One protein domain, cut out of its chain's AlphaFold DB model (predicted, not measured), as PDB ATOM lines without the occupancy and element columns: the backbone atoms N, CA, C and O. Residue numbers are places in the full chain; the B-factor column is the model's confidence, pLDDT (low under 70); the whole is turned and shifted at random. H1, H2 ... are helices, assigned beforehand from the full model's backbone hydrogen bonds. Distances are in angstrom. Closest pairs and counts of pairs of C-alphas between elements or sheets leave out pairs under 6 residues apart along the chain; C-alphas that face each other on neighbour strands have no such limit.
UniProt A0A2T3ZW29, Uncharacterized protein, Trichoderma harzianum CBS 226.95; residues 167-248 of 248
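What this domain is: This is residues 167 to 248 of the 248 residues of an uncharacterized protein of Trichoderma harzianum CBS 226.95 (UniProt A0A2T3ZW29). The helices H4 and H5 make a V, joined at a tight turn, with the short helix H3 between its arms; H1 and H2 pack together as a small head at the other end of an elongated model. Residues 210 to 216 stick out. The printed part has 82 residues with five named helices, H1 to H5 in chain order, and no named strand: the class is all helix. It is only just compact, close to loose, with a radius of gyration of the C-alphas of 13.8 A, and spans 48 by 24 by 20 A.

How they stand to each other: Start from H5, residues 230 to 245. With residues 236 to 243 alone it touches H3, residues 202 to 206; the closest C-alphas, of Ser 239 and Ile 206, are 5.4 A apart. H4, residues 216 to 226, is close to H5 but not clearly touching, with the C-alphas of Leu 225 and Leu 233 closest at 6.9 A; they run opposite ways at a steep tilt of 48 degrees. H4 is also close to H3 but not clearly touching: look at the C-alphas of Thr 217 and Asp 204, the closest, 7.7 A apart. Farther out, H1, residues 175 to 178, touches H2, residues 183 to 192, closest at the C-alphas of Ala 177 and Trp 186, 4.9 A apart. H2 is apart from H3, H4 and H5. Every O i to N i+4 pair is within hydrogen-bond range in H2, H3 and H4, and 10 of 12 in H5; H1 is too short for one.

Where its parts are: Find C-alpha 230 at (184.683, 181.281, 130.390); from there H5 runs 23.5 A to C-alpha 245 at (176.993, 165.302, 145.798). H4 measures 15.7 A, H2 14.3 A, H3 6.7 A and H1 5.1 A, the last beginning at C-alpha 175, (190.385, 179.930, 124.097).

The domain as a whole: The C-alphas farthest apart, of Ile 184 and Thr 248, are 48.2 A apart. The printed part has no cut, and no link is long. Look for pLDDT under 70 at residues 191 to 198, 207 to 215 and 243 to 248.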
ATOM      1  N   GLU A 167     181.922 161.455 132.524       76.50
ATOM      2  CA  GLU A 167     183.346 161.263 132.789       76.50
ATOM      3  C   GLU A 167     184.174 161.101 131.508       76.50
ATOM      4  O   GLU A 167     185.375 161.345 131.509       76.50
ATOM      5  N   GLU A 168     183.539 160.708 130.399       76.44
ATOM      6  CA  GLU A 168     184.178 160.523 129.101       76.44
ATOM      7  C   GLU A 168     184.179 161.764 128.213       76.44
ATOM      8  O   GLU A 168     184.846 161.747 127.175       76.44
ATOM      9  N   ILE A 169     183.459 162.826 128.585       78.00
ATOM     10  CA  ILE A 169     183.420 164.059 127.798       78.00
ATOM     11  C   ILE A 169     184.819 164.692 127.819       78.00
ATOM     12  O   ILE A 169     185.324 164.991 128.904       78.00
ATOM     13  N   PRO A 170     185.452 164.917 126.651       84.88
ATOM     14  CA  PRO A 170     186.718 165.634 126.578       84.88
ATOM     15  C   PRO A 170     186.604 167.041 127.166       84.88
ATOM     16  O   PRO A 170     185.596 167.721 126.963       84.88
ATOM     17  N   LEU A 171     187.653 167.502 127.842       87.56
ATOM     18  CA  LEU A 171     187.757 168.903 128.217       87.56
ATOM     19  C   LEU A 171     187.869 169.780 126.971       87.56
ATOM     20  O   LEU A 171     188.389 169.384 125.926       87.56
ATOM     21  N   LEU A 172     187.337 170.986 127.121       90.88
ATOM     22  CA  LEU A 172     187.231 171.994 126.077       90.88
ATOM     23  C   LEU A 172     188.620 172.430 125.622       90.88
ATOM     24  O   LEU A 172     189.539 172.530 126.436       90.88
ATOM     25  N   ALA A 173     188.762 172.755 124.345       90.25
ATOM     26  CA  ALA A 173     190.005 173.315 123.844       90.25
ATOM     27  C   ALA A 173     190.283 174.713 124.418       90.25
ATOM     28  O   ALA A 173     189.380 175.403 124.906       90.25
ATOM     29  N   SER A 174     191.539 175.153 124.301       90.88
ATOM     30  CA  SER A 174     191.946 176.489 124.728       90.88
ATOM     31  C   SER A 174     191.172 177.586 123.992       90.88
ATOM     32  O   SER A 174     190.784 177.443 122.826       90.88
ATOM     33  N   LYS A 175     191.008 178.729 124.660       93.12
ATOM     34  CA  LYS A 175     190.385 179.930 124.097       93.12
ATOM     35  C   LYS A 175     191.023 180.323 122.763       93.12
ATOM     36  O   LYS A 175     190.317 180.598 121.800       93.12
ATOM     37  N   ALA A 176     192.355 180.296 122.693       92.50
ATOM     38  CA  ALA A 176     193.100 180.654 121.488       92.50
ATOM     39  C   ALA A 176     192.790 179.723 120.302       92.50
ATOM     40  O   ALA A 176     192.659 180.195 119.175       92.50
ATOM     41  N   ALA A 177     192.638 178.413 120.543       91.94
ATOM     42  CA  ALA A 177     192.266 177.465 119.495       91.94
ATOM     43  C   ALA A 177     190.810 177.661 119.049       91.94
ATOM     44  O   ALA A 177     190.517 177.584 117.856       91.94
ATOM     45  N   TRP A 178     189.904 177.943 119.991       93.81
ATOM     46  CA  TRP A 178     188.487 178.180 119.712       93.81
ATOM     47  C   TRP A 178     188.211 179.499 118.988       93.81
ATOM     48  O   TRP A 178     187.341 179.551 118.131       93.81
ATOM     49  N   GLU A 179     188.931 180.569 119.307       93.38
ATOM     50  CA  GLU A 179     188.717 181.892 118.699       93.38
ATOM     51  C   GLU A 179     189.517 182.096 117.404       93.38
ATOM     52  O   GLU A 179     189.413 183.145 116.760       93.38
ATOM     53  N   ALA A 180     190.297 181.095 116.986       93.38
ATOM     54  CA  ALA A 180     191.083 181.151 115.765       93.38
ATOM     55  C   ALA A 180     190.212 181.532 114.550       93.38
ATOM     56  O   ALA A 180     189.127 180.997 114.313       93.38
ATOM     57  N   THR A 181     190.698 182.481 113.750       92.00
ATOM     58  CA  THR A 181     189.983 182.995 112.566       92.00
ATOM     59  C   THR A 181     190.389 182.287 111.277       92.00
ATOM     60  O   THR A 181     189.693 182.392 110.266       92.00
ATOM     61  N   ASN A 182     191.495 181.542 111.306       92.12
ATOM     62  CA  ASN A 182     192.013 180.750 110.197       92.12
ATOM     63  C   ASN A 182     192.748 179.494 110.709       92.12
ATOM     64  O   ASN A 182     193.079 179.394 111.891       92.12
ATOM     65  N   GLU A 183     193.010 178.553 109.801       92.06
ATOM     66  CA  GLU A 183     193.638 177.259 110.100       92.06
ATOM     67  C   GLU A 183     195.058 177.410 110.655       92.06
ATOM     68  O   GLU A 183     195.413 176.731 111.610       92.06
ATOM     69  N   ILE A 184     195.834 178.372 110.147       91.81
ATOM     70  CA  ILE A 184     197.205 178.637 110.611       91.81
ATOM     71  C   ILE A 184     197.200 179.078 112.083       91.81
ATOM     72  O   ILE A 184     197.985 178.582 112.890       91.81
ATOM     73  N   ALA A 185     196.295 179.991 112.448       92.44
ATOM     74  CA  ALA A 185     196.134 180.448 113.826       92.44
ATOM     75  C   ALA A 185     195.670 179.311 114.750       92.44
ATOM     76  O   ALA A 185     196.173 179.179 115.867       92.44
ATOM     77  N   TRP A 186     194.751 178.468 114.272       91.94
ATOM     78  CA  TRP A 186     194.290 177.296 115.010       91.94
ATOM     79  C   TRP A 186     195.410 176.278 115.236       91.94
ATOM     80  O   TRP A 186     195.567 175.794 116.355       91.94
ATOM     81  N   GLU A 187     196.217 175.976 114.218       88.94
ATOM     82  CA  GLU A 187     197.353 175.066 114.355       88.94
ATOM     83  C   GLU A 187     198.375 175.594 115.360       88.94
ATOM     84  O   GLU A 187     198.842 174.838 116.212       88.94
ATOM     85  N   ALA A 188     198.715 176.884 115.290       88.44
ATOM     86  CA  ALA A 188     199.646 177.507 116.224       88.44
ATOM     87  C   ALA A 188     199.141 177.396 117.673       88.44
ATOM     88  O   ALA A 188     199.885 176.966 118.554       88.44
ATOM     89  N   ALA A 189     197.860 177.697 117.906       86.44
ATOM     90  CA  ALA A 189     197.234 177.581 119.221       86.44
ATOM     91  C   ALA A 189     197.109 176.124 119.701       86.44
ATOM     92  O   ALA A 189     197.282 175.838 120.885       86.44
ATOM     93  N   SER A 190     196.847 175.191 118.784       78.75
ATOM     94  CA  SER A 190     196.700 173.769 119.101       78.75
ATOM     95  C   SER A 190     198.043 173.123 119.431       78.75
ATOM     96  O   SER A 190     198.107 172.329 120.360       78.75
ATOM     97  N   ARG A 191     199.136 173.500 118.750       68.88
ATOM     98  CA  ARG A 191     200.498 173.007 119.045       68.88
ATOM     99  C   ARG A 191     200.981 173.416 120.434       68.88
ATOM    100  O   ARG A 191     201.650 172.622 121.085       68.88
ATOM    101  N   ILE A 192     200.611 174.612 120.897       56.72
ATOM    102  CA  ILE A 192     200.919 175.093 122.256       56.72
ATOM    103  C   ILE A 192     200.172 174.259 123.316       56.72
ATOM    104  O   ILE A 192     200.666 174.087 124.423       56.72
ATOM    105  N   SER A 193     199.019 173.682 122.959       51.81
ATOM    106  CA  SER A 193     198.183 172.861 123.844       51.81
ATOM    107  C   SER A 193     198.472 171.351 123.771       51.81
ATOM    108  O   SER A 193     197.870 170.587 124.529       51.81
ATOM    109  N   VAL A 194     199.345 170.883 122.868       46.19
ATOM    110  CA  VAL A 194     199.626 169.449 122.679       46.19
ATOM    111  C   VAL A 194     200.785 169.027 123.581       46.19
ATOM    112  O   VAL A 194     201.945 169.008 123.172       46.19
ATOM    113  N   VAL A 195     200.456 168.606 124.803       45.06
ATOM    114  CA  VAL A 195     201.266 167.593 125.491       45.06
ATOM    115  C   VAL A 195     200.803 166.217 124.971       45.06
ATOM    116  O   VAL A 195     199.602 165.945 124.985       45.06
ATOM    117  N   PRO A 196     201.687 165.330 124.470       45.75
ATOM    118  CA  PRO A 196     201.310 164.366 123.429       45.75
ATOM    119  C   PRO A 196     200.570 163.087 123.856       45.75
ATOM    120  O   PRO A 196     200.644 162.115 123.110       45.75
ATOM    121  N   SER A 197     199.903 162.985 125.011       47.59
ATOM    122  CA  SER A 197     199.433 161.644 125.436       47.59
ATOM    123  C   SER A 197     198.071 161.498 126.099       47.59
ATOM    124  O   SER A 197     197.578 160.370 126.126       47.59
ATOM    125  N   THR A 198     197.384 162.555 126.527       58.97
ATOM    126  CA  THR A 198     196.058 162.385 127.145       58.97
ATOM    127  C   THR A 198     195.134 163.550 126.821       58.97
ATOM    128  O   THR A 198     195.368 164.689 127.211       58.97
ATOM    129  N   VAL A 199     194.053 163.257 126.093       75.88
ATOM    130  CA  VAL A 199     192.887 164.143 126.045       75.88
ATOM    131  C   VAL A 199     192.288 164.115 127.443       75.88
ATOM    132  O   VAL A 199     191.716 163.091 127.819       75.88
ATOM    133  N   LEU A 200     192.460 165.202 128.200       82.75
ATOM    134  CA  LEU A 200     191.801 165.357 129.493       82.75
ATOM    135  C   LEU A 200     190.291 165.249 129.305       82.75
ATOM    136  O   LEU A 200     189.738 165.703 128.299       82.75
ATOM    137  N   ARG A 201     189.625 164.657 130.282       85.94
ATOM    138  CA  ARG A 201     188.184 164.446 130.309       85.94
ATOM    139  C   ARG A 201     187.591 165.062 131.561       85.94
ATOM    140  O   ARG A 201     188.287 165.346 132.530       85.94
ATOM    141  N   TYR A 202     186.273 165.217 131.570       84.81
ATOM    142  CA  TYR A 202     185.564 165.675 132.759       84.81
ATOM    143  C   TYR A 202     185.792 164.746 133.963       84.81
ATOM    144  O   TYR A 202     185.887 165.223 135.092       84.81
ATOM    145  N   GLY A 203     185.958 163.439 133.717       82.31
ATOM    146  CA  GLY A 203     186.347 162.444 134.720       82.31
ATOM    147  C   GLY A 203     187.627 162.814 135.478       82.31
ATOM    148  O   GLY A 203     187.692 162.645 136.692       82.31
ATOM    149  N   ASP A 204     188.605 163.401 134.783       83.44
ATOM    150  CA  ASP A 204     189.881 163.809 135.379       83.44
ATOM    151  C   ASP A 204     189.720 165.010 136.331       83.44
ATOM    152  O   ASP A 204     190.528 165.189 137.239       83.44
ATOM    153  N   LEU A 205     188.661 165.816 136.165       85.69
ATOM    154  CA  LEU A 205     188.333 166.915 137.082       85.69
ATOM    155  C   LEU A 205     187.649 166.406 138.362       85.69
ATOM    156  O   LEU A 205     187.966 166.864 139.463       85.69
ATOM    157  N   ILE A 206     186.718 165.454 138.231       80.31
ATOM    158  CA  ILE A 206     185.960 164.909 139.371       80.31
ATOM    159  C   ILE A 206     186.760 163.871 140.173       80.31
ATOM    160  O   ILE A 206     186.668 163.849 141.396       80.31
ATOM    161  N   GLY A 207     187.611 163.067 139.527       67.62
ATOM    162  CA  GLY A 207     188.386 161.967 140.124       67.62
ATOM    163  C   GLY A 207     189.526 162.390 141.060       67.62
ATOM    164  O   GLY A 207     190.478 161.641 141.268       67.62
ATOM    165  N   THR A 208     189.452 163.587 141.638       55.47
ATOM    166  CA  THR A 208     190.457 164.155 142.543       55.47
ATOM    167  C   THR A 208     190.500 163.493 143.927       55.47
ATOM    168  O   THR A 208     191.419 163.771 144.696       55.47
ATOM    169  N   GLU A 209     189.596 162.561 144.253       44.31
ATOM    170  CA  GLU A 209     189.708 161.725 145.458       44.31
ATOM    171  C   GLU A 209     190.432 160.409 145.163       44.31
ATOM    172  O   GLU A 209     189.852 159.435 144.693       44.31
ATOM    173  N   GLY A 210     191.737 160.402 145.441       43.53
ATOM    174  CA  GLY A 210     192.642 159.270 145.208       43.53
ATOM    175  C   GLY A 210     193.825 159.612 144.300       43.53
ATOM    176  O   GLY A 210     194.764 158.826 144.182       43.53
ATOM    177  N   TYR A 211     193.814 160.801 143.695       45.81
ATOM    178  CA  TYR A 211     194.871 161.258 142.806       45.81
ATOM    179  C   TYR A 211     196.021 161.900 143.588       45.81
ATOM    180  O   TYR A 211     195.833 162.841 144.360       45.81
ATOM    181  N   HIS A 212     197.240 161.391 143.392       44.66
ATOM    182  CA  HIS A 212     198.430 161.982 143.993       44.66
ATOM    183  C   HIS A 212     198.657 163.401 143.429       44.66
ATOM    184  O   HIS A 212     198.739 163.547 142.206       44.66
ATOM    185  N   PRO A 213     198.861 164.426 144.280       47.94
ATOM    186  CA  PRO A 213     199.158 165.804 143.857       47.94
ATOM    187  C   PRO A 213     200.401 165.948 142.960       47.94
ATOM    188  O   PRO A 213     200.554 166.947 142.276       47.94
ATOM    189  N   ASN A 214     201.274 164.931 142.933       51.66
ATOM    190  CA  ASN A 214     202.515 164.892 142.149       51.66
ATOM    191  C   ASN A 214     202.382 164.130 140.815       51.66
ATOM    192  O   ASN A 214     203.376 163.684 140.244       51.66
ATOM    193  N   SER A 215     201.162 163.894 140.345       62.25
ATOM    194  CA  SER A 215     200.896 163.177 139.097       62.25
ATOM    195  C   SER A 215     200.884 164.132 137.899       62.25
ATOM    196  O   SER A 215     200.475 165.286 138.007       62.25
ATOM    197  N   GLY A 216     201.291 163.645 136.722       71.31
ATOM    198  CA  GLY A 216     201.313 164.451 135.493       71.31
ATOM    199  C   GLY A 216     199.960 165.078 135.128       71.31
ATOM    200  O   GLY A 216     199.932 166.129 134.498       71.31
ATOM    201  N   THR A 217     198.842 164.495 135.568       77.31
ATOM    202  CA  THR A 217     197.491 165.007 135.285       77.31
ATOM    203  C   THR A 217     197.174 166.304 136.022       77.31
ATOM    204  O   THR A 217     196.511 167.155 135.446       77.31
ATOM    205  N   ALA A 218     197.668 166.502 137.253       79.81
ATOM    206  CA  ALA A 218     197.445 167.757 137.980       79.81
ATOM    207  C   ALA A 218     198.059 168.941 137.218       79.81
ATOM    208  O   ALA A 218     197.381 169.929 136.943       79.81
ATOM    209  N   HIS A 219     199.299 168.774 136.755       82.38
ATOM    210  CA  HIS A 219     199.967 169.754 135.905       82.38
ATOM    211  C   HIS A 219     199.239 169.959 134.565       82.38
ATOM    212  O   HIS A 219     199.072 171.090 134.118       82.38
ATOM    213  N   GLN A 220     198.741 168.886 133.938       83.81
ATOM    214  CA  GLN A 220     197.945 168.996 132.709       83.81
ATOM    215  C   GLN A 220     196.646 169.790 132.920       83.81
ATOM    216  O   GLN A 220     196.273 170.574 132.048       83.81
ATOM    217  N   ILE A 221     195.966 169.611 134.058       86.75
ATOM    218  CA  ILE A 221     194.762 170.375 134.410       86.75
ATOM    219  C   ILE A 221     195.114 171.850 134.629       86.75
ATOM    220  O   ILE A 221     194.393 172.710 134.131       86.75
ATOM    221  N   GLU A 222     196.219 172.158 135.313       87.00
ATOM    222  CA  GLU A 222     196.699 173.537 135.487       87.00
ATOM    223  C   GLU A 222     196.985 174.208 134.137       87.00
ATOM    224  O   GLU A 222     196.437 175.273 133.854       87.00
ATOM    225  N   THR A 223     197.745 173.551 133.255       86.88
ATOM    226  CA  THR A 223     198.014 174.057 131.898       86.88
ATOM    227  C   THR A 223     196.726 174.241 131.090       86.88
ATOM    228  O   THR A 223     196.575 175.218 130.357       86.88
ATOM    229  N   TRP A 224     195.766 173.321 131.220       88.94
ATOM    230  CA  TRP A 224     194.461 173.463 130.578       88.94
ATOM    231  C   TRP A 224     193.689 174.681 131.110       88.94
ATOM    232  O   TRP A 224     193.134 175.441 130.314       88.94
ATOM    233  N   LEU A 225     193.690 174.906 132.430       89.94
ATOM    234  CA  LEU A 225     193.029 176.048 133.069       89.94
ATOM    235  C   LEU A 225     193.622 177.391 132.628       89.94
ATOM    236  O   LEU A 225     192.862 178.332 132.409       89.94
ATOM    237  N   GLU A 226     194.941 177.484 132.449       90.69
ATOM    238  CA  GLU A 226     195.608 178.693 131.938       90.69
ATOM    239  C   GLU A 226     195.115 179.090 130.539       90.69
ATOM    240  O   GLU A 226     195.012 180.274 130.214       90.69
ATOM    241  N   GLY A 227     194.787 178.097 129.710       89.50
ATOM    242  CA  GLY A 227     194.245 178.294 128.368       89.50
ATOM    243  C   GLY A 227     192.717 178.345 128.296       89.50
ATOM    244  O   GLY A 227     192.184 178.560 127.203       89.50
ATOM    245  N   ALA A 228     192.006 178.116 129.401       91.31
ATOM    246  CA  ALA A 228     190.558 177.957 129.408       91.31
ATOM    247  C   ALA A 228     189.821 179.275 129.120       91.31
ATOM    248  O   ALA A 228     190.214 180.361 129.546       91.31
ATOM    249  N   ASP A 229     188.702 179.179 128.405       93.06
ATOM    250  CA  ASP A 229     187.750 180.280 128.288       93.06
ATOM    251  C   ASP A 229     186.723 180.269 129.438       93.06
ATOM    252  O   ASP A 229     186.780 179.453 130.357       93.06
ATOM    253  N   GLU A 230     185.747 181.181 129.382       93.62
ATOM    254  CA  GLU A 230     184.683 181.281 130.390       93.62
ATOM    255  C   GLU A 230     183.921 179.955 130.580       93.62
ATOM    256  O   GLU A 230     183.572 179.604 131.707       93.62
ATOM    257  N   LEU A 231     183.690 179.189 129.504       92.81
ATOM    258  CA  LEU A 231     183.013 177.892 129.588       92.81
ATOM    259  C   LEU A 231     183.916 176.836 130.235       92.81
ATOM    260  O   LEU A 231     183.434 176.056 131.058       92.81
ATOM    261  N   GLY A 232     185.212 176.837 129.921       92.12
ATOM    262  CA  GLY A 232     186.210 175.984 130.571       92.12
ATOM    263  C   GLY A 232     186.285 176.218 132.079       92.12
ATOM    264  O   GLY A 232     186.165 175.272 132.858       92.12
ATOM    265  N   LEU A 233     186.354 177.479 132.508       92.69
ATOM    266  CA  LEU A 233     186.376 177.836 133.931       92.69
ATOM    267  C   LEU A 233     185.108 177.377 134.664       92.69
ATOM    268  O   LEU A 233     185.184 176.816 135.756       92.69
ATOM    269  N   ILE A 234     183.934 177.557 134.056       91.56
ATOM    270  CA  ILE A 234     182.665 177.109 134.650       91.56
ATOM    271  C   ILE A 234     182.583 175.585 134.705       91.56
ATOM    272  O   ILE A 234     182.068 175.041 135.681       91.56
ATOM    273  N   THR A 235     183.119 174.897 133.698       89.94
ATOM    274  CA  THR A 235     183.222 173.432 133.682       89.94
ATOM    275  C   THR A 235     184.080 172.946 134.849       89.94
ATOM    276  O   THR A 235     183.646 172.067 135.592       89.94
ATOM    277  N   SER A 236     185.227 173.587 135.094       89.94
ATOM    278  CA  SER A 236     186.069 173.314 136.264       89.94
ATOM    279  C   SER A 236     185.317 173.533 137.579       89.94
ATOM    280  O   SER A 236     185.211 172.614 138.388       89.94
ATOM    281  N   ILE A 237     184.676 174.692 137.766       89.19
ATOM    282  CA  ILE A 237     183.900 174.980 138.985       89.19
ATOM    283  C   ILE A 237     182.791 173.938 139.187       89.19
ATOM    284  O   ILE A 237     182.590 173.452 140.297       89.19
ATOM    285  N   SER A 238     182.099 173.544 138.116       85.50
ATOM    286  CA  SER A 238     181.014 172.559 138.187       85.50
ATOM    287  C   SER A 238     181.469 171.191 138.696       85.50
ATOM    288  O   SER A 238     180.715 170.542 139.416       85.50
ATOM    289  N   SER A 239     182.707 170.785 138.395       85.25
ATOM    290  CA  SER A 239     183.257 169.507 138.863       85.25
ATOM    291  C   SER A 239     183.337 169.443 140.390       85.25
ATOM    292  O   SER A 239     183.063 168.404 140.989       85.25
ATOM    293  N   THR A 240     183.587 170.584 141.041       83.62
ATOM    294  CA  THR A 240     183.636 170.664 142.507       83.62
ATOM    295  C   THR A 240     182.255 170.492 143.146       83.62
ATOM    296  O   THR A 240     182.156 169.909 144.223       83.62
ATOM    297  N   LEU A 241     181.183 170.929 142.470       78.06
ATOM    298  CA  LEU A 241     179.797 170.735 142.916       78.06
ATOM    299  C   LEU A 241     179.366 169.271 142.793       78.06
ATOM    300  O   LEU A 241     178.714 168.735 143.684       78.06
ATOM    301  N   VAL A 242     179.764 168.606 141.707       74.56
ATOM    302  CA  VAL A 242     179.478 167.182 141.487       74.56
ATOM    303  C   VAL A 242     180.168 166.318 142.548       74.56
ATOM    304  O   VAL A 242     179.529 165.449 143.136       74.56
ATOM    305  N   ASN A 243     181.426 166.619 142.883       66.06
ATOM    306  CA  ASN A 243     182.163 165.919 143.943       66.06
ATOM    307  C   ASN A 243     181.529 166.047 145.334       66.06
ATOM    308  O   ASN A 243     181.685 165.152 146.160       66.06
ATOM    309  N   GLN A 244     180.818 167.140 145.620       59.72
ATOM    310  CA  GLN A 244     180.105 167.297 146.890       59.72
ATOM    311  C   GLN A 244     178.874 166.384 146.973       59.72
ATOM    312  O   GLN A 244     178.591 165.860 148.045       59.72
ATOM    313  N   HIS A 245     178.185 166.153 145.852       56.22
ATOM    314  CA  HIS A 245     176.993 165.302 145.798       56.22
ATOM    315  C   HIS A 245     177.290 163.801 145.912       56.22
ATOM    316  O   HIS A 245     176.442 163.066 146.405       56.22
ATOM    317  N   TYR A 246     178.476 163.338 145.503       49.53
ATOM    318  CA  TYR A 246     178.880 161.932 145.653       49.53
ATOM    319  C   TYR A 246     179.370 161.560 147.070       49.53
ATOM    320  O   TYR A 246     179.612 160.385 147.335       49.53
ATOM    321  N   LYS A 247     179.523 162.531 147.986       43.78
ATOM    322  CA  LYS A 247     180.021 162.326 149.365       43.78
ATOM    323  C   LYS A 247     178.931 162.181 150.434       43.78
ATOM    324  O   LYS A 247     179.261 161.990 151.605       43.78
ATOM    325  N   THR A 248     177.666 162.305 150.050       39.22
ATOM    326  CA  THR A 248     176.475 162.138 150.905       39.22
ATOM    327  C   THR A 248     175.701 160.911 150.486       39.22
ATOM    328  O   THR A 248     175.271 160.166 151.391       39.22
TER     329      THR A 248